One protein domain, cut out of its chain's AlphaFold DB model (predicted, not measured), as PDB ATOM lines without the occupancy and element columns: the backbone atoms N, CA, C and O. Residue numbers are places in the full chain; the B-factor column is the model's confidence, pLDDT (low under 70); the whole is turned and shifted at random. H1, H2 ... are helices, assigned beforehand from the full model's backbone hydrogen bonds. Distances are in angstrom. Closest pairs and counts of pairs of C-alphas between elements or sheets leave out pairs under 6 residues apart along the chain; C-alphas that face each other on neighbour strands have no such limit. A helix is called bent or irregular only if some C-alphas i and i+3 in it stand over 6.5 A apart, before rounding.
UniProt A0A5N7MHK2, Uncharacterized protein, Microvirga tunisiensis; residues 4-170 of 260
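This is residues 4 to 170 of the 260 residues of an uncharacterized protein of Microvirga tunisiensis (UniProt A0A5N7MHK2). Look for an elongated arrangement of two helical lobes along one kinked helix, H4: at one end of the domain long H9 packs on the first part of H4, with H1 touching both and H2 packed on H9, and at the other end H7 and H8 pack on the last part of H4, with H6 packed on H7 and H8, away from H4, and small H5 near H8. H8 crosses H4, and the unnamed stretch of residues 38 to 52 loops from H3 to the start of H4. You will count 167 printed residues with nine named helices, H1 to H9 in chain order, and no named strand: the class is all helix. The whole is only just loose, close to compact, with a radius of gyration of the C-alphas of 18.7 A and spans of 63 by 32 by 29 A.

Find C-alpha 4 at (126.066, 241.393, 283.371), where H1, residues 4 to 11, begins. H2 is residues 14 to 23 and H3 residues 34 to 37. From C-alpha 53 at (130.777, 235.323, 288.190), H4 runs 35.1 A to residue 77; it is only just irregular, with C-alphas 68 and 71 6.6 A apart, and has a kink of 47 degrees near residue 71. Next come H5, residues 80 to 83, H6, residues 88 to 104 and 24.9 A long, H7, residues 109 to 119, and H8, residues 122 to 137 and 22.1 A long. H9, residues 142 to 169, runs 40.2 A to C-alpha 169 at (119.032, 227.394, 275.420).

Begin at the hub, H4, and walk along it. Its residues 53 to 54 touch H1, closest at the C-alphas of Phe 53 and Thr 5, 5.7 A. Its residues 57 to 61 touch H9, closest at C-alphas 57 and 153, 6.8 A, at a shallow tilt of 34 degrees, only just short of steep, opposite ways. H2 touches H9 too, with C-alphas 15 and 150 closest at 6.4 A. Farther on, H8 touches H4 about perpendicular, 88 degrees, with C-alphas 73 and 132 closest at 6.6 A. H7 touches H4 at C-alphas 113 and 74, 5.0 A, and H6 at C-alphas 116 and 97, 5.9 A. H3 only just touches H8, with 3 pairs of C-alphas within 8 A, the closest 37 and 126 at 6.1 A. H5 and H8 are near each other. Every O i to N i+4 pair is within hydrogen-bond range in H1, H2, H6, H8 and H9, against 17 of 21 in H4 and 5 of 7 in H7; H3 and H5 are too short for such a pair.

The C-alphas farthest apart, of Ala 103 and Arg 169, are 62.8 A from each other. The printed part has no cut, and the link from H3 to H4, 15 residues, is long. Mean pLDDT of the printed part is 79.0, with residues 4 to 10, 28 to 54 and 162 to 170 under 70.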
ATOM      1  N   ASP A   4     124.789 240.965 282.802       55.91
ATOM      2  CA  ASP A   4     126.066 241.393 283.371       55.91
ATOM      3  C   ASP A   4     126.924 240.180 283.779       55.91
ATOM      4  O   ASP A   4     128.104 240.117 283.435       55.91
ATOM      5  N   THR A   5     126.325 239.153 284.398       57.72
ATOM      6  CA  THR A   5     127.013 237.898 284.766       57.72
ATOM      7  C   THR A   5     127.552 237.145 283.536       57.72
ATOM      8  O   THR A   5     128.591 236.487 283.604       57.72
ATOM      9  N   ILE A   6     126.862 237.227 282.392       56.66
ATOM     10  CA  ILE A   6     127.268 236.556 281.144       56.66
ATOM     11  C   ILE A   6     128.439 237.300 280.489       56.66
ATOM     12  O   ILE A   6     129.386 236.670 280.009       56.66
ATOM     13  N   GLU A   7     128.404 238.634 280.467       61.16
ATOM     14  CA  GLU A   7     129.514 239.453 279.967       61.16
ATOM     15  C   GLU A   7     130.775 239.275 280.830       61.16
ATOM     16  O   GLU A   7     131.878 239.094 280.300       61.16
ATOM     17  N   GLU A   8     130.605 239.226 282.154       64.50
ATOM     18  CA  GLU A   8     131.673 238.937 283.115       64.50
ATOM     19  C   GLU A   8     132.306 237.564 282.832       64.50
ATOM     20  O   GLU A   8     133.518 237.456 282.647       64.50
ATOM     21  N   ALA A   9     131.491 236.519 282.655       65.44
ATOM     22  CA  ALA A   9     131.973 235.172 282.349       65.44
ATOM     23  C   ALA A   9     132.757 235.082 281.028       65.44
ATOM     24  O   ALA A   9     133.722 234.316 280.926       65.44
ATOM     25  N   ASN A  10     132.365 235.848 280.008       65.50
ATOM     26  CA  ASN A  10     133.029 235.864 278.700       65.50
ATOM     27  C   ASN A  10     134.352 236.637 278.704       65.50
ATOM     28  O   ASN A  10     135.238 236.346 277.898       65.50
ATOM     29  N   THR A  11     134.495 237.607 279.603       74.75
ATOM     30  CA  THR A  11     135.691 238.454 279.715       74.75
ATOM     31  C   THR A  11     136.613 238.052 280.870       74.75
ATOM     32  O   THR A  11     137.693 238.627 281.006       74.75
ATOM     33  N   PHE A  12     136.230 237.038 281.655       80.56
ATOM     34  CA  PHE A  12     136.973 236.563 282.819       80.56
ATOM     35  C   PHE A  12     138.412 236.138 282.484       80.56
ATOM     36  O   PHE A  12     138.655 235.121 281.823       80.56
ATOM     37  N   ASP A  13     139.376 236.905 282.993       88.44
ATOM     38  CA  ASP A  13     140.804 236.608 282.913       88.44
ATOM     39  C   ASP A  13     141.237 235.767 284.121       88.44
ATOM     40  O   ASP A  13     141.642 236.289 285.167       88.44
ATOM     41  N   VAL A  14     141.175 234.443 283.946       89.62
ATOM     42  CA  VAL A  14     141.567 233.447 284.956       89.62
ATOM     43  C   VAL A  14     142.975 233.713 285.489       89.62
ATOM     44  O   VAL A  14     143.217 233.603 286.690       89.62
ATOM     45  N   VAL A  15     143.922 234.074 284.620       91.31
ATOM     46  CA  VAL A  15     145.328 234.227 285.007       91.31
ATOM     47  C   VAL A  15     145.486 235.421 285.941       91.31
ATOM     48  O   VAL A  15     146.082 235.294 287.014       91.31
ATOM     49  N   THR A  16     144.914 236.565 285.560       90.19
ATOM     50  CA  THR A  16     144.940 237.774 286.388       90.19
ATOM     51  C   THR A  16     144.199 237.559 287.708       90.19
ATOM     52  O   THR A  16     144.717 237.946 288.760       90.19
ATOM     53  N   PHE A  17     143.038 236.896 287.682       89.56
ATOM     54  CA  PHE A  17     142.277 236.547 288.883       89.56
ATOM     55  C   PHE A  17     143.109 235.702 289.859       89.56
ATOM     56  O   PHE A  17     143.245 236.056 291.033       89.56
ATOM     57  N   VAL A  18     143.736 234.623 289.377       89.94
ATOM     58  CA  VAL A  18     144.553 233.730 290.213       89.94
ATOM     59  C   VAL A  18     145.778 234.447 290.771       89.94
ATOM     60  O   VAL A  18     146.107 234.280 291.947       89.94
ATOM     61  N   ASP A  19     146.450 235.278 289.975       90.75
ATOM     62  CA  ASP A  19     147.613 236.030 290.448       90.75
ATOM     63  C   ASP A  19     147.251 237.016 291.565       90.75
ATOM     64  O   ASP A  19     147.972 237.109 292.564       90.75
ATOM     65  N   GLN A  20     146.115 237.707 291.443       88.19
ATOM     66  CA  GLN A  20     145.594 238.580 292.496       88.19
ATOM     67  C   GLN A  20     145.197 237.780 293.743       88.19
ATOM     68  O   GLN A  20     145.561 238.151 294.866       88.19
ATOM     69  N   TRP A  21     144.513 236.650 293.551       87.19
ATOM     70  CA  TRP A  21     144.096 235.763 294.632       87.19
ATOM     71  C   TRP A  21     145.282 235.133 295.374       87.19
ATOM     72  O   TRP A  21     145.230 234.979 296.587       87.19
ATOM     73  N   LEU A  22     146.396 234.827 294.706       88.88
ATOM     74  CA  LEU A  22     147.614 234.352 295.375       88.88
ATOM     75  C   LEU A  22     148.376 235.489 296.069       88.88
ATOM     76  O   LEU A  22     148.942 235.291 297.151       88.88
ATOM     77  N   ALA A  23     148.397 236.684 295.471       86.06
ATOM     78  CA  ALA A  23     149.064 237.855 296.042       86.06
ATOM     79  C   ALA A  23     148.487 238.230 297.416       86.06
ATOM     80  O   ALA A  23     149.244 238.609 298.317       86.06
ATOM     81  N   ALA A  24     147.183 238.020 297.600       82.31
ATOM     82  CA  ALA A  24     146.445 238.112 298.856       82.31
ATOM     83  C   ALA A  24     147.164 237.512 300.076       82.31
ATOM     84  O   ALA A  24     147.213 238.126 301.141       82.31
ATOM     85  N   PHE A  25     147.759 236.322 299.935       82.50
ATOM     86  CA  PHE A  25     148.432 235.633 301.042       82.50
ATOM     87  C   PHE A  25     149.797 236.228 301.381       82.50
ATOM     88  O   PHE A  25     150.370 235.943 302.435       82.50
ATOM     89  N   THR A  26     150.358 237.010 300.464       78.25
ATOM     90  CA  THR A  26     151.723 237.522 300.575       78.25
ATOM     91  C   THR A  26     151.805 239.002 300.924       78.25
ATOM     92  O   THR A  26     152.891 239.447 301.296       78.25
ATOM     93  N   CYS A  27     150.683 239.725 300.860       74.50
ATOM     94  CA  CYS A  27     150.591 241.146 301.177       74.50
ATOM     95  C   CYS A  27     150.852 241.419 302.672       74.50
ATOM     96  O   CYS A  27     150.311 240.735 303.541       74.50
ATOM     97  N   GLU A  28     151.686 242.421 302.974       58.25
ATOM     98  CA  GLU A  28     152.014 242.825 304.353       58.25
ATOM     99  C   GLU A  28     150.848 243.564 305.044       58.25
ATOM    100  O   GLU A  28     150.717 243.483 306.266       58.25
ATOM    101  N   ASP A  29     149.928 244.166 304.277       52.12
ATOM    102  CA  ASP A  29     148.707 244.840 304.758       52.12
ATOM    103  C   ASP A  29     147.521 243.869 304.952       52.12
ATOM    104  O   ASP A  29     146.363 244.142 304.625       52.12
ATOM    105  N   ALA A  30     147.795 242.704 305.540       44.81
ATOM    106  CA  ALA A  30     146.800 241.665 305.829       44.81
ATOM    107  C   ALA A  30     145.745 242.069 306.890       44.81
ATOM    108  O   ALA A  30     144.865 241.275 307.224       44.81
ATOM    109  N   LEU A  31     145.809 243.295 307.431       39.28
ATOM    110  CA  LEU A  31     144.849 243.839 308.402       39.28
ATOM    111  C   LEU A  31     143.549 244.361 307.765       39.28
ATOM    112  O   LEU A  31     142.553 244.489 308.465       39.28
ATOM    113  N   THR A  32     143.516 244.589 306.450       41.88
ATOM    114  CA  THR A  32     142.285 244.917 305.693       41.88
ATOM    115  C   THR A  32     141.555 243.679 305.148       41.88
ATOM    116  O   THR A  32     140.567 243.790 304.430       41.88
ATOM    117  N   PHE A  33     142.027 242.481 305.502       44.97
ATOM    118  CA  PHE A  33     141.638 241.190 304.925       44.97
ATOM    119  C   PHE A  33     140.544 240.448 305.727       44.97
ATOM    120  O   PHE A  33     140.498 239.217 305.740       44.97
ATOM    121  N   GLU A  34     139.639 241.175 306.397       43.94
ATOM    122  CA  GLU A  34     138.447 240.584 307.041       43.94
ATOM    123  C   GLU A  34     137.569 239.810 306.033       43.94
ATOM    124  O   GLU A  34     137.002 238.773 306.382       43.94
ATOM    125  N   CYS A  35     137.536 240.223 304.756       39.31
ATOM    126  CA  CYS A  35     136.819 239.503 303.690       39.31
ATOM    127  C   CYS A  35     137.385 238.104 303.403       39.31
ATOM    128  O   CYS A  35     136.651 237.194 303.025       39.31
ATOM    129  N   THR A  36     138.678 237.907 303.617       45.09
ATOM    130  CA  THR A  36     139.368 236.663 303.268       45.09
ATOM    131  C   THR A  36     139.382 235.700 304.439       45.09
ATOM    132  O   THR A  36     139.163 234.506 304.261       45.09
ATOM    133  N   GLN A  37     139.530 236.223 305.662       41.16
ATOM    134  CA  GLN A  37     139.400 235.429 306.886       41.16
ATOM    135  C   GLN A  37     138.026 234.759 306.997       41.16
ATOM    136  O   GLN A  37     137.963 233.624 307.465       41.16
ATOM    137  N   SER A  38     136.962 235.418 306.515       43.34
ATOM    138  CA  SER A  38     135.614 234.840 306.449       43.34
ATOM    139  C   SER A  38     135.506 233.656 305.479       43.34
ATOM    140  O   SER A  38     134.662 232.792 305.698       43.34
ATOM    141  N   ARG A  39     136.335 233.598 304.426       46.97
ATOM    142  CA  ARG A  39     136.240 232.613 303.328       46.97
ATOM    143  C   ARG A  39     137.191 231.417 303.477       46.97
ATOM    144  O   ARG A  39     136.889 230.332 302.994       46.97
ATOM    145  N   VAL A  40     138.301 231.563 304.210       48.62
ATOM    146  CA  VAL A  40     139.284 230.470 304.397       48.62
ATOM    147  C   VAL A  40     138.726 229.320 305.253       48.62
ATOM    148  O   VAL A  40     139.234 228.219 305.188       48.62
ATOM    149  N   PHE A  41     137.668 229.505 306.052       49.59
ATOM    150  CA  PHE A  41     137.006 228.376 306.746       49.59
ATOM    151  C   PHE A  41     135.514 228.609 307.041       49.59
ATOM    152  O   PHE A  41     134.915 227.858 307.813       49.59
ATOM    153  N   GLY A  42     134.914 229.678 306.510       38.00
ATOM    154  CA  GLY A  42     133.509 230.019 306.742       38.00
ATOM    155  C   GLY A  42     132.670 229.821 305.486       38.00
ATOM    156  O   GLY A  42     133.079 230.213 304.398       38.00
ATOM    157  N   ALA A  43     131.482 229.238 305.652       36.16
ATOM    158  CA  ALA A  43     130.444 229.302 304.634       36.16
ATOM    159  C   ALA A  43     130.001 230.762 304.495       36.16
ATOM    160  O   ALA A  43     129.565 231.381 305.471       36.16
ATOM    161  N   VAL A  44     130.122 231.315 303.294       44.19
ATOM    162  CA  VAL A  44     129.571 232.628 302.982       44.19
ATOM    163  C   VAL A  44     128.051 232.470 302.907       44.19
ATOM    164  O   VAL A  44     127.512 231.997 301.914       44.19
ATOM    165  N   TYR A  45     127.338 232.837 303.974       36.47
ATOM    166  CA  TYR A  45     125.910 233.132 303.856       36.47
ATOM    167  C   TYR A  45     125.794 234.468 303.122       36.47
ATOM    168  O   TYR A  45     126.059 235.520 303.706       36.47
ATOM    169  N   ARG A  46     125.433 234.432 301.840       44.03
ATOM    170  CA  ARG A  46     125.034 235.617 301.077       44.03
ATOM    171  C   ARG A  46     123.659 235.387 300.472       44.03
ATOM    172  O   ARG A  46     123.362 234.283 300.017       44.03
ATOM    173  N   ASP A  47     122.841 236.437 300.513       35.34
ATOM    174  CA  ASP A  47     121.561 236.493 299.813       35.34
ATOM    175  C   ASP A  47     121.790 236.167 298.332       35.34
ATOM    176  O   ASP A  47     122.654 236.749 297.678       35.34
ATOM    177  N   HIS A  48     121.037 235.191 297.832       40.69
ATOM    178  CA  HIS A  48     121.236 234.525 296.542       40.69
ATOM    179  C   HIS A  48     120.906 235.376 295.308       40.69
ATOM    180  O   HIS A  48     120.949 234.859 294.192       40.69
ATOM    181  N   ASP A  49     120.560 236.649 295.481       39.66
ATOM    182  CA  ASP A  49     119.846 237.372 294.431       39.66
ATOM    183  C   ASP A  49     120.759 238.088 293.422       39.66
ATOM    184  O   ASP A  49     120.296 238.355 292.318       39.66
ATOM    185  N   VAL A  50     122.045 238.325 293.724       48.41
ATOM    186  CA  VAL A  50     123.032 238.858 292.753       48.41
ATOM    187  C   VAL A  50     124.447 238.394 293.136       48.41
ATOM    188  O   VAL A  50     125.162 239.082 293.862       48.41
ATOM    189  N   ILE A  51     124.850 237.194 292.711       57.44
ATOM    190  CA  ILE A  51     126.237 236.718 292.863       57.44
ATOM    191  C   ILE A  51     126.899 236.822 291.488       57.44
ATOM    192  O   ILE A  51     126.499 236.100 290.577       57.44
ATOM    193  N   GLY A  52     127.876 237.725 291.353       63.12
ATOM    194  CA  GLY A  52     128.684 237.866 290.137       63.12
ATOM    195  C   GLY A  52     129.538 236.627 289.866       63.12
ATOM    196  O   GLY A  52     129.780 235.806 290.761       63.12
ATOM    197  N   PHE A  53     130.001 236.484 288.627       66.69
ATOM    198  CA  PHE A  53     130.777 235.323 288.190       66.69
ATOM    199  C   PHE A  53     132.076 235.169 289.001       66.69
ATOM    200  O   PHE A  53     132.394 234.065 289.455       66.69
ATOM    201  N   ASP A  54     132.761 236.277 289.296       69.69
ATOM    202  CA  ASP A  54     133.994 236.296 290.090       69.69
ATOM    203  C   ASP A  54     133.795 235.785 291.525       69.69
ATOM    204  O   ASP A  54     134.641 235.068 292.072       69.69
ATOM    205  N   ASP A  55     132.664 236.124 292.154       71.69
ATOM    206  CA  ASP A  55     132.347 235.686 293.516       71.69
ATOM    207  C   ASP A  55     132.130 234.168 293.567       71.69
ATOM    208  O   ASP A  55     132.608 233.493 294.483       71.69
ATOM    209  N   MET A  56     131.468 233.622 292.552       72.56
ATOM    210  CA  MET A  56     131.198 232.195 292.433       72.56
ATOM    211  C   MET A  56     132.476 231.380 292.190       72.56
ATOM    212  O   MET A  56     132.689 230.358 292.850       72.56
ATOM    213  N   ILE A  57     133.358 231.838 291.293       79.31
ATOM    214  CA  ILE A  57     134.678 231.220 291.096       79.31
ATOM    215  C   ILE A  57     135.505 231.326 292.383       79.31
ATOM    216  O   ILE A  57     136.127 230.345 292.802       79.31
ATOM    217  N   SER A  58     135.472 232.481 293.058       81.38
ATOM    218  CA  SER A  58     136.191 232.677 294.316       81.38
ATOM    219  C   SER A  58     135.739 231.707 295.403       81.38
ATOM    220  O   SER A  58     136.603 231.187 296.107       81.38
ATOM    221  N   ASP A  59     134.441 231.476 295.578       79.56
ATOM    222  CA  ASP A  59     133.931 230.621 296.656       79.56
ATOM    223  C   ASP A  59     134.320 229.147 296.446       79.56
ATOM    224  O   ASP A  59     134.828 228.506 297.370       79.56
ATOM    225  N   ASN A  60     134.197 228.633 295.217       82.06
ATOM    226  CA  ASN A  60     134.656 227.281 294.873       82.06
ATOM    227  C   ASN A  60     136.179 227.134 295.029       82.06
ATOM    228  O   ASN A  60     136.664 226.119 295.538       82.06
ATOM    229  N   LEU A  61     136.949 228.153 294.626       85.31
ATOM    230  CA  LEU A  61     138.398 228.164 294.813       85.31
ATOM    231  C   LEU A  61     138.773 228.124 296.297       85.31
ATOM    232  O   LEU A  61     139.671 227.374 296.682       85.31
ATOM    233  N   TRP A  62     138.070 228.880 297.142       83.88
ATOM    234  CA  TRP A  62     138.274 228.824 298.587       83.88
ATOM    235  C   TRP A  62     137.964 227.446 299.150       83.88
ATOM    236  O   TRP A  62     138.786 226.905 299.885       83.88
ATOM    237  N   GLU A  63     136.828 226.850 298.793       83.31
ATOM    238  CA  GLU A  63     136.475 225.506 299.252       83.31
ATOM    239  C   GLU A  63     137.560 224.484 298.891       83.31
ATOM    240  O   GLU A  63     138.047 223.758 299.767       83.31
ATOM    241  N   LYS A  64     138.003 224.478 297.628       86.88
ATOM    242  CA  LYS A  64     139.087 223.603 297.181       86.88
ATOM    243  C   LYS A  64     140.370 223.854 297.972       86.88
ATOM    244  O   LYS A  64     140.960 222.909 298.496       86.88
ATOM    245  N   TRP A  65     140.793 225.111 298.088       88.44
ATOM    246  CA  TRP A  65     142.020 225.471 298.796       88.44
ATOM    247  C   TRP A  65     141.988 225.022 300.257       88.44
ATOM    248  O   TRP A  65     142.949 224.447 300.764       88.44
ATOM    249  N   ASN A  66     140.858 225.221 300.931       84.31
ATOM    250  CA  ASN A  66     140.680 224.838 302.326       84.31
ATOM    251  C   ASN A  66     140.764 223.322 302.506       84.31
ATOM    252  O   ASN A  66     141.374 222.856 303.471       84.31
ATOM    253  N   ASN A  67     140.193 222.559 301.570       85.50
ATOM    254  CA  ASN A  67     140.298 221.104 301.545       85.50
ATOM    255  C   ASN A  67     141.750 220.651 301.350       85.50
ATOM    256  O   ASN A  67     142.228 219.808 302.113       85.50
ATOM    257  N   ASP A  68     142.478 221.267 300.416       86.19
ATOM    258  CA  ASP A  68     143.896 220.977 300.187       86.19
ATOM    259  C   ASP A  68     144.733 221.278 301.449       86.19
ATOM    260  O   ASP A  68     145.586 220.480 301.850       86.19
ATOM    261  N   LEU A  69     144.444 222.383 302.151       85.31
ATOM    262  CA  LEU A  69     145.140 222.785 303.379       85.31
ATOM    263  C   LEU A  69     144.931 221.840 304.571       85.31
ATOM    264  O   LEU A  69     145.801 221.801 305.450       85.31
ATOM    265  N   GLN A  70     143.834 221.073 304.634       82.94
ATOM    266  CA  GLN A  70     143.529 220.223 305.798       82.94
ATOM    267  C   GLN A  70     144.664 219.243 306.129       82.94
ATOM    268  O   GLN A  70     144.922 218.980 307.306       82.94
ATOM    269  N   GLY A  71     145.378 218.736 305.117       84.19
ATOM    270  CA  GLY A  71     146.537 217.858 305.309       84.19
ATOM    271  C   GLY A  71     147.818 218.598 305.712       84.19
ATOM    272  O   GLY A  71     148.649 218.062 306.450       84.19
ATOM    273  N   PHE A  72     147.982 219.847 305.274       89.31
ATOM    274  CA  PHE A  72     149.190 220.633 305.524       89.31
ATOM    275  C   PHE A  72     149.199 221.289 306.903       89.31
ATOM    276  O   PHE A  72     150.257 221.347 307.531       89.31
ATOM    277  N   CYS A  73     148.051 221.753 307.406       91.12
ATOM    278  CA  CYS A  73     147.974 222.484 308.674       91.12
ATOM    279  C   CYS A  73     148.503 221.682 309.884       91.12
ATOM    280  O   CYS A  73     149.341 222.216 310.619       91.12
ATOM    281  N   PRO A  74     148.140 220.399 310.092       91.44
ATOM    282  CA  PRO A  74     148.713 219.591 311.173       91.44
ATOM    283  C   PRO A  74     150.231 219.397 311.041       91.44
ATOM    284  O   PRO A  74     150.972 219.523 312.020       91.44
ATOM    285  N   LEU A  75     150.723 219.142 309.822       91.81
ATOM    286  CA  LEU A  75     152.156 218.983 309.550       91.81
ATOM    287  C   LEU A  75     152.922 220.286 309.788       91.81
ATOM    288  O   LEU A  75     154.039 220.275 310.305       91.81
ATOM    289  N   TRP A  76     152.322 221.415 309.432       93.75
ATOM    290  CA  TRP A  76     152.876 222.735 309.678       93.75
ATOM    291  C   TRP A  76     152.968 223.017 311.177       93.75
ATOM    292  O   TRP A  76     154.036 223.393 311.668       93.75
ATOM    293  N   LEU A  77     151.891 222.733 311.919       92.62
ATOM    294  CA  LEU A  77     151.839 222.871 313.373       92.62
ATOM    295  C   LEU A  77     152.856 221.982 314.078       92.62
ATOM    296  O   LEU A  77     153.391 222.394 315.101       92.62
ATOM    297  N   SER A  78     153.190 220.814 313.529       92.12
ATOM    298  CA  SER A  78     154.199 219.934 314.129       92.12
ATOM    299  C   SER A  78     155.596 220.561 314.234       92.12
ATOM    300  O   SER A  78     156.412 220.128 315.046       92.12
ATOM    301  N   LYS A  79     155.882 221.616 313.456       92.38
ATOM    302  CA  LYS A  79     157.195 222.268 313.404       92.38
ATOM    303  C   LYS A  79     157.323 223.337 314.504       92.38
ATOM    304  O   LYS A  79     156.677 224.384 314.419       92.38
ATOM    305  N   PRO A  80     158.241 223.193 315.484       88.88
ATOM    306  CA  PRO A  80     158.369 224.149 316.593       88.88
ATOM    307  C   PRO A  80     158.706 225.579 316.157       88.88
ATOM    308  O   PRO A  80     158.327 226.543 316.816       88.88
ATOM    309  N   GLN A  81     159.434 225.730 315.049       91.50
ATOM    310  CA  GLN A  81     159.791 227.039 314.495       91.50
ATOM    311  C   GLN A  81     158.558 227.796 313.986       91.50
ATOM    312  O   GLN A  81     158.484 229.009 314.150       91.50
ATOM    313  N   LYS A  82     157.582 227.073 313.427       90.19
ATOM    314  CA  LYS A  82     156.340 227.627 312.889       90.19
ATOM    315  C   LYS A  82     155.382 228.058 313.996       90.19
ATOM    316  O   LYS A  82     154.858 229.162 313.961       90.19
ATOM    317  N   GLN A  83     155.290 227.280 315.074       87.44
ATOM    318  CA  GLN A  83     154.512 227.668 316.260       87.44
ATOM    319  C   GLN A  83     154.964 229.002 316.879       87.44
ATOM    320  O   GLN A  83     154.146 229.731 317.431       87.44
ATOM    321  N   ARG A  84     156.258 229.347 316.785       87.25
ATOM    322  CA  ARG A  84     156.793 230.626 317.295       87.25
ATOM    323  C   ARG A  84     156.364 231.841 316.471       87.25
ATOM    324  O   ARG A  84     156.504 232.955 316.956       87.25
ATOM    325  N   GLN A  85     155.890 231.624 315.247       87.44
ATOM    326  CA  GLN A  85     155.425 232.676 314.340       87.44
ATOM    327  C   GLN A  85     153.936 232.991 314.546       87.44
ATOM    328  O   GLN A  85     153.427 233.949 313.975       87.44
ATOM    329  N   LEU A  86     153.233 232.201 315.365       88.69
ATOM    330  CA  LEU A  86     151.810 232.390 315.612       88.69
ATOM    331  C   LEU A  86     151.541 233.610 316.507       88.69
ATOM    332  O   LEU A  86     152.304 233.867 317.445       88.69
ATOM    333  N   PRO A  87     150.409 234.310 316.293       90.38
ATOM    334  CA  PRO A  87     149.916 235.312 317.231       90.38
ATOM    335  C   PRO A  87     149.826 234.749 318.652       90.38
ATOM    336  O   PRO A  87     149.480 233.583 318.849       90.38
ATOM    337  N   SER A  88     150.105 235.578 319.659       90.81
ATOM    338  CA  SER A  88     150.228 235.141 321.059       90.81
ATOM    339  C   SER A  88     149.000 234.381 321.579       90.81
ATOM    340  O   SER A  88     149.161 233.368 322.261       90.81
ATOM    341  N   ALA A  89     147.793 234.833 321.222       92.38
ATOM    342  CA  ALA A  89     146.531 234.188 321.583       92.38
ATOM    343  C   ALA A  89     146.394 232.793 320.946       92.38
ATOM    344  O   ALA A  89     146.167 231.812 321.650       92.38
ATOM    345  N   VAL A  90     146.647 232.688 319.640       93.00
ATOM    346  CA  VAL A  90     146.608 231.422 318.886       93.00
ATOM    347  C   VAL A  90     147.667 230.447 319.409       93.00
ATOM    348  O   VAL A  90     147.391 229.275 319.654       93.00
ATOM    349  N   ALA A  91     148.883 230.933 319.672       93.88
ATOM    350  CA  ALA A  91     149.967 230.134 320.237       93.88
ATOM    351  C   ALA A  91     149.665 229.641 321.665       93.88
ATOM    352  O   ALA A  91     150.156 228.590 322.084       93.88
ATOM    353  N   ALA A  92     148.912 230.408 322.459       94.31
ATOM    354  CA  ALA A  92     148.450 229.975 323.775       94.31
ATOM    355  C   ALA A  92     147.408 228.860 323.645       94.31
ATOM    356  O   ALA A  92     147.556 227.827 324.295       94.31
ATOM    357  N   GLU A  93     146.429 229.028 322.758       96.25
ATOM    358  CA  GLU A  93     145.387 228.037 322.495       96.25
ATOM    359  C   GLU A  93     145.967 226.693 322.027       96.25
ATOM    360  O   GLU A  93     145.727 225.665 322.663       96.25
ATOM    361  N   VAL A  94     146.833 226.709 321.006       95.25
ATOM    362  CA  VAL A  94     147.534 225.512 320.502       95.25
ATOM    363  C   VAL A  94     148.264 224.780 321.632       95.25
ATOM    364  O   VAL A  94     148.182 223.555 321.744       95.25
ATOM    365  N   ARG A  95     148.965 225.516 322.507       94.88
ATOM    366  CA  ARG A  95     149.685 224.925 323.645       94.88
ATOM    367  C   ARG A  95     148.740 224.320 324.677       94.88
ATOM    368  O   ARG A  95     149.037 223.230 325.161       94.88
ATOM    369  N   MET A  96     147.637 224.995 325.005       96.31
ATOM    370  CA  MET A  96     146.652 224.481 325.961       96.31
ATOM    371  C   MET A  96     146.040 223.167 325.474       96.31
ATOM    372  O   MET A  96     146.051 222.185 326.216       96.31
ATOM    373  N   ILE A  97     145.587 223.110 324.218       96.12
ATOM    374  CA  ILE A  97     144.984 221.899 323.641       96.12
ATOM    375  C   ILE A  97     146.019 220.768 323.572       96.12
ATOM    376  O   ILE A  97     145.753 219.649 324.015       96.12
ATOM    377  N   ALA A  98     147.239 221.053 323.103       94.31
ATOM    378  CA  ALA A  98     148.302 220.049 323.031       94.31
ATOM    379  C   ALA A  98     148.680 219.486 324.415       94.31
ATOM    380  O   ALA A  98     148.941 218.289 324.549       94.31
ATOM    381  N   GLN A  99     148.710 220.326 325.457       94.25
ATOM    382  CA  GLN A  99     148.957 219.892 326.835       94.25
ATOM    383  C   GLN A  99     147.805 219.048 327.383       94.25
ATOM    384  O   GLN A  99     148.060 217.984 327.948       94.25
ATOM    385  N   ALA A 100     146.555 219.471 327.170       94.31
ATOM    386  CA  ALA A 100     145.376 218.713 327.577       94.31
ATOM    387  C   ALA A 100     145.363 217.315 326.940       94.31
ATOM    388  O   ALA A 100     145.125 216.324 327.626       94.31
ATOM    389  N   ARG A 101     145.718 217.207 325.653       93.12
ATOM    390  CA  ARG A 101     145.792 215.920 324.946       93.12
ATOM    391  C   ARG A 101     146.889 215.008 325.479       93.12
ATOM    392  O   ARG A 101     146.637 213.827 325.697       93.12
ATOM    393  N   ARG A 102     148.071 215.552 325.774       93.19
ATOM    394  CA  ARG A 102     149.169 214.791 326.398       93.19
ATOM    395  C   ARG A 102     148.846 214.332 327.822       93.19
ATOM    396  O   ARG A 102     149.373 213.313 328.255       93.19
ATOM    397  N   ALA A 103     147.993 215.057 328.546       92.12
ATOM    398  CA  ALA A 103     147.576 214.682 329.896       92.12
ATOM    399  C   ALA A 103     146.613 213.478 329.923       92.12
ATOM    400  O   ALA A 103     146.541 212.789 330.937       92.12
ATOM    401  N   ILE A 104     145.897 213.204 328.824       91.19
ATOM    402  CA  ILE A 104     144.964 212.068 328.713       91.19
ATOM    403  C   ILE A 104     145.718 210.740 328.518       91.19
ATOM    404  O   ILE A 104     145.241 209.688 328.938       91.19
ATOM    405  N   GLY A 105     146.907 210.777 327.912       89.44
ATOM    406  CA  GLY A 105     147.739 209.599 327.696       89.44
ATOM    407  C   GLY A 105     148.784 209.804 326.596       89.44
ATOM    408  O   GLY A 105     148.870 210.884 326.009       89.44
ATOM    409  N   PRO A 106     149.598 208.775 326.304       89.31
ATOM    410  CA  PRO A 106     150.547 208.824 325.200       89.31
ATOM    411  C   PRO A 106     149.800 208.895 323.861       89.31
ATOM    412  O   PRO A 106     149.046 207.989 323.514       89.31
ATOM    413  N   VAL A 107     150.037 209.969 323.108       88.38
ATOM    414  CA  VAL A 107     149.519 210.170 321.748       88.38
ATOM    415  C   VAL A 107     150.716 210.240 320.796       88.38
ATOM    416  O   VAL A 107     151.641 211.012 321.075       88.38
ATOM    417  N   PRO A 108     150.741 209.460 319.698       89.44
ATOM    418  CA  PRO A 108     151.760 209.599 318.663       89.44
ATOM    419  C   PRO A 108     151.834 211.041 318.159       89.44
ATOM    420  O   PRO A 108     150.818 211.713 318.005       89.44
ATOM    421  N   GLU A 109     153.040 211.534 317.888       81.81
ATOM    422  CA  GLU A 109     153.226 212.953 317.568       81.81
ATOM    423  C   GLU A 109     152.496 213.378 316.283       81.81
ATOM    424  O   GLU A 109     151.956 214.480 316.235       81.81
ATOM    425  N   GLY A 110     152.395 212.491 315.287       78.81
ATOM    426  CA  GLY A 110     151.596 212.740 314.081       78.81
ATOM    427  C   GLY A 110     150.101 212.912 314.372       78.81
ATOM    428  O   GLY A 110     149.468 213.829 313.851       78.81
ATOM    429  N   ASP A 111     149.551 212.092 315.269       90.75
ATOM    430  CA  ASP A 111     148.130 212.134 315.629       90.75
ATOM    431  C   ASP A 111     147.808 213.329 316.529       90.75
ATOM    432  O   ASP A 111     146.728 213.915 316.428       90.75
ATOM    433  N   LEU A 112     148.760 213.731 317.379       94.00
ATOM    434  CA  LEU A 112     148.598 214.857 318.292       94.00
ATOM    435  C   LEU A 112     148.217 216.132 317.541       94.00
ATOM    436  O   LEU A 112     147.258 216.797 317.922       94.00
ATOM    437  N   TRP A 113     148.944 216.479 316.479       94.31
ATOM    438  CA  TRP A 113     148.709 217.735 315.763       94.31
ATOM    439  C   TRP A 113     147.411 217.716 314.956       94.31
ATOM    440  O   TRP A 113     146.738 218.740 314.876       94.31
ATOM    441  N   SER A 114     146.999 216.550 314.461       92.94
ATOM    442  CA  SER A 114     145.691 216.356 313.824       92.94
ATOM    443  C   SER A 114     144.532 216.458 314.823       92.94
ATOM    444  O   SER A 114     143.448 216.928 314.482       92.94
ATOM    445  N   MET A 115     144.726 216.024 316.073       93.50
ATOM    446  CA  MET A 115     143.749 216.234 317.150       93.50
ATOM    447  C   MET A 115     143.689 217.701 317.567       93.50
ATOM    448  O   MET A 115     142.601 218.258 317.636       93.50
ATOM    449  N   VAL A 116     144.849 218.333 317.778       94.25
ATOM    450  CA  VAL A 116     144.930 219.759 318.111       94.25
ATOM    451  C   VAL A 116     144.217 220.581 317.046       94.25
ATOM    452  O   VAL A 116     143.342 221.358 317.394       94.25
ATOM    453  N   TRP A 117     144.518 220.352 315.764       93.31
ATOM    454  CA  TRP A 117     143.902 221.068 314.647       93.31
ATOM    455  C   TRP A 117     142.368 221.041 314.677       93.31
ATOM    456  O   TRP A 117     141.738 222.082 314.532       93.31
ATOM    457  N   ARG A 118     141.768 219.872 314.930       91.31
ATOM    458  CA  ARG A 118     140.306 219.695 314.971       91.31
ATOM    459  C   ARG A 118     139.619 220.372 316.158       91.31
ATOM    460  O   ARG A 118     138.403 220.510 316.146       91.31
ATOM    461  N   GLU A 119     140.375 220.728 317.189       94.06
ATOM    462  CA  GLU A 119     139.853 221.314 318.428       94.06
ATOM    463  C   GLU A 119     140.121 222.808 318.548       94.06
ATOM    464  O   GLU A 119     139.660 223.434 319.502       94.06
ATOM    465  N   LEU A 120     140.872 223.371 317.604       92.19
ATOM    466  CA  LEU A 120     141.121 224.798 317.565       92.19
ATOM    467  C   LEU A 120     139.831 225.562 317.272       92.19
ATOM    468  O   LEU A 120     138.962 225.134 316.512       92.19
ATOM    469  N   SER A 121     139.750 226.744 317.862       90.50
ATOM    470  CA  SER A 121     138.758 227.748 317.542       90.50
ATOM    471  C   SER A 121     138.854 228.140 316.072       90.50
ATOM    472  O   SER A 121     139.923 228.116 315.457       90.50
ATOM    473  N   TYR A 122     137.730 228.588 315.522       85.00
ATOM    474  CA  TYR A 122     137.671 229.123 314.165       85.00
ATOM    475  C   TYR A 122     138.743 230.198 313.908       85.00
ATOM    476  O   TYR A 122     139.407 230.191 312.875       85.00
ATOM    477  N   GLN A 123     138.961 231.092 314.879       85.56
ATOM    478  CA  GLN A 123     139.950 232.169 314.778       85.56
ATOM    479  C   GLN A 123     141.379 231.622 314.694       85.56
ATOM    480  O   GLN A 123     142.176 232.104 313.889       85.56
ATOM    481  N   ALA A 124     141.704 230.600 315.489       89.38
ATOM    482  CA  ALA A 124     143.003 229.946 315.427       89.38
ATOM    483  C   ALA A 124     143.200 229.184 314.111       89.38
ATOM    484  O   ALA A 124     144.252 229.333 313.488       89.38
ATOM    485  N   ILE A 125     142.193 228.428 313.663       88.31
ATOM    486  CA  ILE A 125     142.202 227.710 312.379       88.31
ATOM    487  C   ILE A 125     142.455 228.694 311.229       88.31
ATOM    488  O   ILE A 125     143.385 228.490 310.451       88.31
ATOM    489  N   SER A 126     141.704 229.797 311.170       84.00
ATOM    490  CA  SER A 126     141.860 230.835 310.144       84.00
ATOM    491  C   SER A 126     143.254 231.472 310.173       84.00
ATOM    492  O   SER A 126     143.947 231.506 309.155       84.00
ATOM    493  N   ALA A 127     143.739 231.878 311.352       85.88
ATOM    494  CA  ALA A 127     145.065 232.480 311.489       85.88
ATOM    495  C   ALA A 127     146.200 231.532 311.062       85.88
ATOM    496  O   ALA A 127     147.144 231.952 310.392       85.88
ATOM    497  N   ILE A 128     146.117 230.251 311.433       89.56
ATOM    498  CA  ILE A 128     147.099 229.235 311.035       89.56
ATOM    499  C   ILE A 128     147.001 228.954 309.535       89.56
ATOM    500  O   ILE A 128     148.032 228.930 308.868       89.56
ATOM    501  N   GLY A 129     145.793 228.786 308.992       88.56
ATOM    502  CA  GLY A 129     145.580 228.527 307.567       88.56
ATOM    503  C   GLY A 129     146.129 229.643 306.682       88.56
ATOM    504  O   GLY A 129     146.783 229.361 305.679       88.56
ATOM    505  N   MET A 130     145.981 230.906 307.094       86.00
ATOM    506  CA  MET A 130     146.590 232.042 306.398       86.00
ATOM    507  C   MET A 130     148.122 231.978 306.406       86.00
ATOM    508  O   MET A 130     148.747 232.194 305.371       86.00
ATOM    509  N   GLN A 131     148.742 231.628 307.537       88.44
ATOM    510  CA  GLN A 131     150.201 231.471 307.619       88.44
ATOM    511  C   GLN A 131     150.702 230.294 306.773       88.44
ATOM    512  O   GLN A 131     151.704 230.420 306.069       88.44
ATOM    513  N   VAL A 132     149.991 229.163 306.797       90.88
ATOM    514  CA  VAL A 132     150.312 227.983 305.979       90.88
ATOM    515  C   VAL A 132     150.205 228.324 304.494       90.88
ATOM    516  O   VAL A 132     151.130 228.027 303.741       90.88
ATOM    517  N   SER A 133     149.130 229.002 304.085       90.38
ATOM    518  CA  SER A 133     148.935 229.462 302.706       90.38
ATOM    519  C   SER A 133     150.072 230.383 302.273       90.38
ATOM    520  O   SER A 133     150.697 230.167 301.238       90.38
ATOM    521  N   ALA A 134     150.416 231.363 303.108       89.50
ATOM    522  CA  ALA A 134     151.486 232.307 302.830       89.50
ATOM    523  C   ALA A 134     152.863 231.626 302.716       89.50
ATOM    524  O   ALA A 134     153.691 232.029 301.899       89.50
ATOM    525  N   ASP A 135     153.122 230.585 303.508       90.75
ATOM    526  CA  ASP A 135     154.335 229.772 303.393       90.75
ATOM    527  C   ASP A 135     154.356 228.927 302.116       90.75
ATOM    528  O   ASP A 135     155.395 228.847 301.460       90.75
ATOM    529  N   LEU A 136     153.232 228.300 301.752       90.62
ATOM    530  CA  LEU A 136     153.109 227.499 300.533       90.62
ATOM    531  C   LEU A 136     153.319 228.363 299.285       90.62
ATOM    532  O   LEU A 136     154.133 228.012 298.432       90.62
ATOM    533  N   VAL A 137     152.684 229.536 299.229       90.06
ATOM    534  CA  VAL A 137     152.820 230.488 298.115       90.06
ATOM    535  C   VAL A 137     154.232 231.081 298.032       90.06
ATOM    536  O   VAL A 137     154.692 231.409 296.943       90.06
ATOM    537  N   ARG A 138     154.971 231.186 299.143       91.31
ATOM    538  CA  ARG A 138     156.389 231.606 299.134       91.31
ATOM    539  C   ARG A 138     157.374 230.451 298.926       91.31
ATOM    540  O   ARG A 138     158.579 230.692 298.839       91.31
ATOM    541  N   SER A 139     156.898 229.211 298.878       92.56
ATOM    542  CA  SER A 139     157.752 228.034 298.731       92.56
ATOM    543  C   SER A 139     158.212 227.828 297.284       92.56
ATOM    544  O   SER A 139     157.717 228.451 296.345       92.56
ATOM    545  N   SER A 140     159.134 226.886 297.081       93.31
ATOM    546  CA  SER A 140     159.524 226.441 295.739       93.31
ATOM    547  C   SER A 140     158.372 225.805 294.950       93.31
ATOM    548  O   SER A 140     158.465 225.728 293.731       93.31
ATOM    549  N   ALA A 141     157.294 225.378 295.619       90.44
ATOM    550  CA  ALA A 141     156.105 224.815 294.981       90.44
ATOM    551  C   ALA A 141     155.152 225.889 294.423       90.44
ATOM    552  O   ALA A 141     154.138 225.543 293.831       90.44
ATOM    553  N   ARG A 142     155.458 227.191 294.571       91.75
ATOM    554  CA  ARG A 142     154.586 228.289 294.113       91.75
ATOM    555  C   ARG A 142     154.135 228.139 292.662       91.75
ATOM    556  O   ARG A 142     152.972 228.386 292.379       91.75
ATOM    557  N   ALA A 143     155.051 227.797 291.754       92.06
ATOM    558  CA  ALA A 143     154.725 227.668 290.335       92.06
ATOM    559  C   ALA A 143     153.729 226.523 290.099       92.06
ATOM    560  O   ALA A 143     152.722 226.729 289.444       92.06
ATOM    561  N   GLU A 144     153.965 225.362 290.710       94.12
ATOM    562  CA  GLU A 144     153.060 224.207 290.638       94.12
ATOM    563  C   GLU A 144     151.682 224.521 291.237       94.12
ATOM    564  O   GLU A 144     150.662 224.221 290.628       94.12
ATOM    565  N   ILE A 145     151.649 225.198 292.389       92.12
ATOM    566  CA  ILE A 145     150.408 225.668 293.019       92.12
ATOM    567  C   ILE A 145     149.657 226.622 292.088       92.12
ATOM    568  O   ILE A 145     148.454 226.479 291.908       92.12
ATOM    569  N   ARG A 146     150.360 227.602 291.511       93.94
ATOM    570  CA  ARG A 146     149.764 228.603 290.627       93.94
ATOM    571  C   ARG A 146     149.129 227.952 289.406       93.94
ATOM    572  O   ARG A 146     147.972 228.239 289.131       93.94
ATOM    573  N   GLU A 147     149.858 227.080 288.714       94.88
ATOM    574  CA  GLU A 147     149.326 226.391 287.536       94.88
ATOM    575  C   GLU A 147     148.144 225.488 287.911       94.88
ATOM    576  O   GLU A 147     147.102 225.576 287.279       94.88
ATOM    577  N   GLY A 148     148.223 224.731 289.013       93.44
ATOM    578  CA  GLY A 148     147.101 223.897 289.457       93.44
ATOM    579  C   GLY A 148     145.844 224.691 289.844       93.44
ATOM    580  O   GLY A 148     144.728 224.204 289.673       93.44
ATOM    581  N   VAL A 149     146.003 225.917 290.354       92.44
ATOM    582  CA  VAL A 149     144.878 226.825 290.624       92.44
ATOM    583  C   VAL A 149     144.317 227.413 289.323       92.44
ATOM    584  O   VAL A 149     143.100 227.510 289.195       92.44
ATOM    585  N   ILE A 150     145.168 227.758 288.349       93.06
ATOM    586  CA  ILE A 150     144.730 228.196 287.011       93.06
ATOM    587  C   ILE A 150     143.934 227.092 286.320       93.06
ATOM    588  O   ILE A 150     142.844 227.371 285.824       93.06
ATOM    589  N   ASP A 151     144.439 225.859 286.323       94.06
ATOM    590  CA  ASP A 151     143.769 224.711 285.712       94.06
ATOM    591  C   ASP A 151     142.379 224.512 286.328       94.06
ATOM    592  O   ASP A 151     141.383 224.461 285.610       94.06
ATOM    593  N   PHE A 152     142.293 224.518 287.663       93.00
ATOM    594  CA  PHE A 152     141.019 224.395 288.373       93.00
ATOM    595  C   PHE A 152     140.040 225.532 288.051       93.00
ATOM    596  O   PHE A 152     138.870 225.280 287.773       93.00
ATOM    597  N   CYS A 153     140.488 226.791 288.082       89.38
ATOM    598  CA  CYS A 153     139.620 227.929 287.775       89.38
ATOM    599  C   CYS A 153     139.193 227.958 286.302       89.38
ATOM    600  O   CYS A 153     138.100 228.435 286.009       89.38
ATOM    601  N   THR A 154     140.028 227.453 285.392       89.19
ATOM    602  CA  THR A 154     139.695 227.335 283.967       89.19
ATOM    603  C   THR A 154     138.598 226.299 283.758       89.19
ATOM    604  O   THR A 154     137.580 226.628 283.157       89.19
ATOM    605  N   GLU A 155     138.761 225.097 284.319       90.88
ATOM    606  CA  GLU A 155     137.752 224.029 284.266       90.88
ATOM    607  C   GLU A 155     136.422 224.507 284.857       90.88
ATOM    608  O   GLU A 155     135.374 224.406 284.224       90.88
ATOM    609  N   LEU A 156     136.472 225.142 286.029       86.50
ATOM    610  CA  LEU A 156     135.285 225.677 286.682       86.50
ATOM    611  C   LEU A 156     134.595 226.761 285.835       86.50
ATOM    612  O   LEU A 156     133.369 226.776 285.721       86.50
ATOM    613  N   ALA A 157     135.363 227.670 285.228       81.38
ATOM    614  CA  ALA A 157     134.810 228.704 284.359       81.38
ATOM    615  C   ALA A 157     134.146 228.111 283.106       81.38
ATOM    616  O   ALA A 157     133.088 228.591 282.695       81.38
ATOM    617  N   GLU A 158     134.731 227.065 282.517       81.88
ATOM    618  CA  GLU A 158     134.151 226.337 281.384       81.88
ATOM    619  C   GLU A 158     132.842 225.638 281.771       81.88
ATOM    620  O   GLU A 158     131.828 225.869 281.113       81.88
ATOM    621  N   GLU A 159     132.813 224.891 282.879       80.38
ATOM    622  CA  GLU A 159     131.592 224.246 283.384       80.38
ATOM    623  C   GLU A 159     130.464 225.258 283.620       80.38
ATOM    624  O   GLU A 159     129.296 225.014 283.292       80.38
ATOM    625  N   TYR A 160     130.792 226.424 284.183       73.81
ATOM    626  CA  TYR A 160     129.798 227.467 284.386       73.81
ATOM    627  C   TYR A 160     129.304 228.062 283.072       73.81
ATOM    628  O   TYR A 160     128.096 228.245 282.936       73.81
ATOM    629  N   ARG A 161     130.183 228.323 282.098       70.19
ATOM    630  CA  ARG A 161     129.768 228.782 280.763       70.19
ATOM    631  C   ARG A 161     128.865 227.761 280.075       70.19
ATOM    632  O   ARG A 161     127.835 228.145 279.537       70.19
ATOM    633  N   GLU A 162     129.176 226.470 280.155       69.75
ATOM    634  CA  GLU A 162     128.324 225.413 279.594       69.75
ATOM    635  C   GLU A 162     126.937 225.381 280.246       69.75
ATOM    636  O   GLU A 162     125.920 225.301 279.554       69.75
ATOM    637  N   ARG A 163     126.871 225.503 281.577       65.50
ATOM    638  CA  ARG A 163     125.599 225.590 282.309       65.50
ATOM    639  C   ARG A 163     124.815 226.850 281.958       65.50
ATOM    640  O   ARG A 163     123.587 226.796 281.896       65.50
ATOM    641  N   MET A 164     125.499 227.974 281.749       60.84
ATOM    642  CA  MET A 164     124.880 229.211 281.273       60.84
ATOM    643  C   MET A 164     124.305 229.026 279.878       60.84
ATOM    644  O   MET A 164     123.141 229.344 279.665       60.84
ATOM    645  N   ASP A 165     125.067 228.443 278.960       57.34
ATOM    646  CA  ASP A 165     124.617 228.117 277.610       57.34
ATOM    647  C   ASP A 165     123.397 227.188 277.618       57.34
ATOM    648  O   ASP A 165     122.440 227.413 276.878       57.34
ATOM    649  N   GLU A 166     123.398 226.147 278.450       57.12
ATOM    650  CA  GLU A 166     122.259 225.238 278.603       57.12
ATOM    651  C   GLU A 166     121.034 225.961 279.177       57.12
ATOM    652  O   GLU A 166     119.927 225.828 278.648       57.12
ATOM    653  N   TYR A 167     121.234 226.781 280.212       55.62
ATOM    654  CA  TYR A 167     120.180 227.598 280.806       55.62
ATOM    655  C   TYR A 167     119.594 228.576 279.786       55.62
ATOM    656  O   TYR A 167     118.374 228.636 279.635       55.62
ATOM    657  N   LEU A 168     120.439 229.268 279.020       51.69
ATOM    658  CA  LEU A 168     120.028 230.165 277.944       51.69
ATOM    659  C   LEU A 168     119.252 229.409 276.865       51.69
ATOM    660  O   LEU A 168     118.170 229.856 276.501       51.69
ATOM    661  N   ARG A 169     119.731 228.246 276.407       51.50
ATOM    662  CA  ARG A 169     119.032 227.394 275.420       51.50
ATOM    663  C   ARG A 169     117.685 226.866 275.917       51.50
ATOM    664  O   ARG A 169     116.835 226.534 275.097       51.50
ATOM    665  N   SER A 170     117.495 226.757 277.233       48.84
ATOM    666  CA  SER A 170     116.237 226.294 277.832       48.84
ATOM    667  C   SER A 170     115.130 227.354 277.840       48.84
ATOM    668  O   SER A 170     113.964 227.016 278.055       48.84
TER     669      SER A 170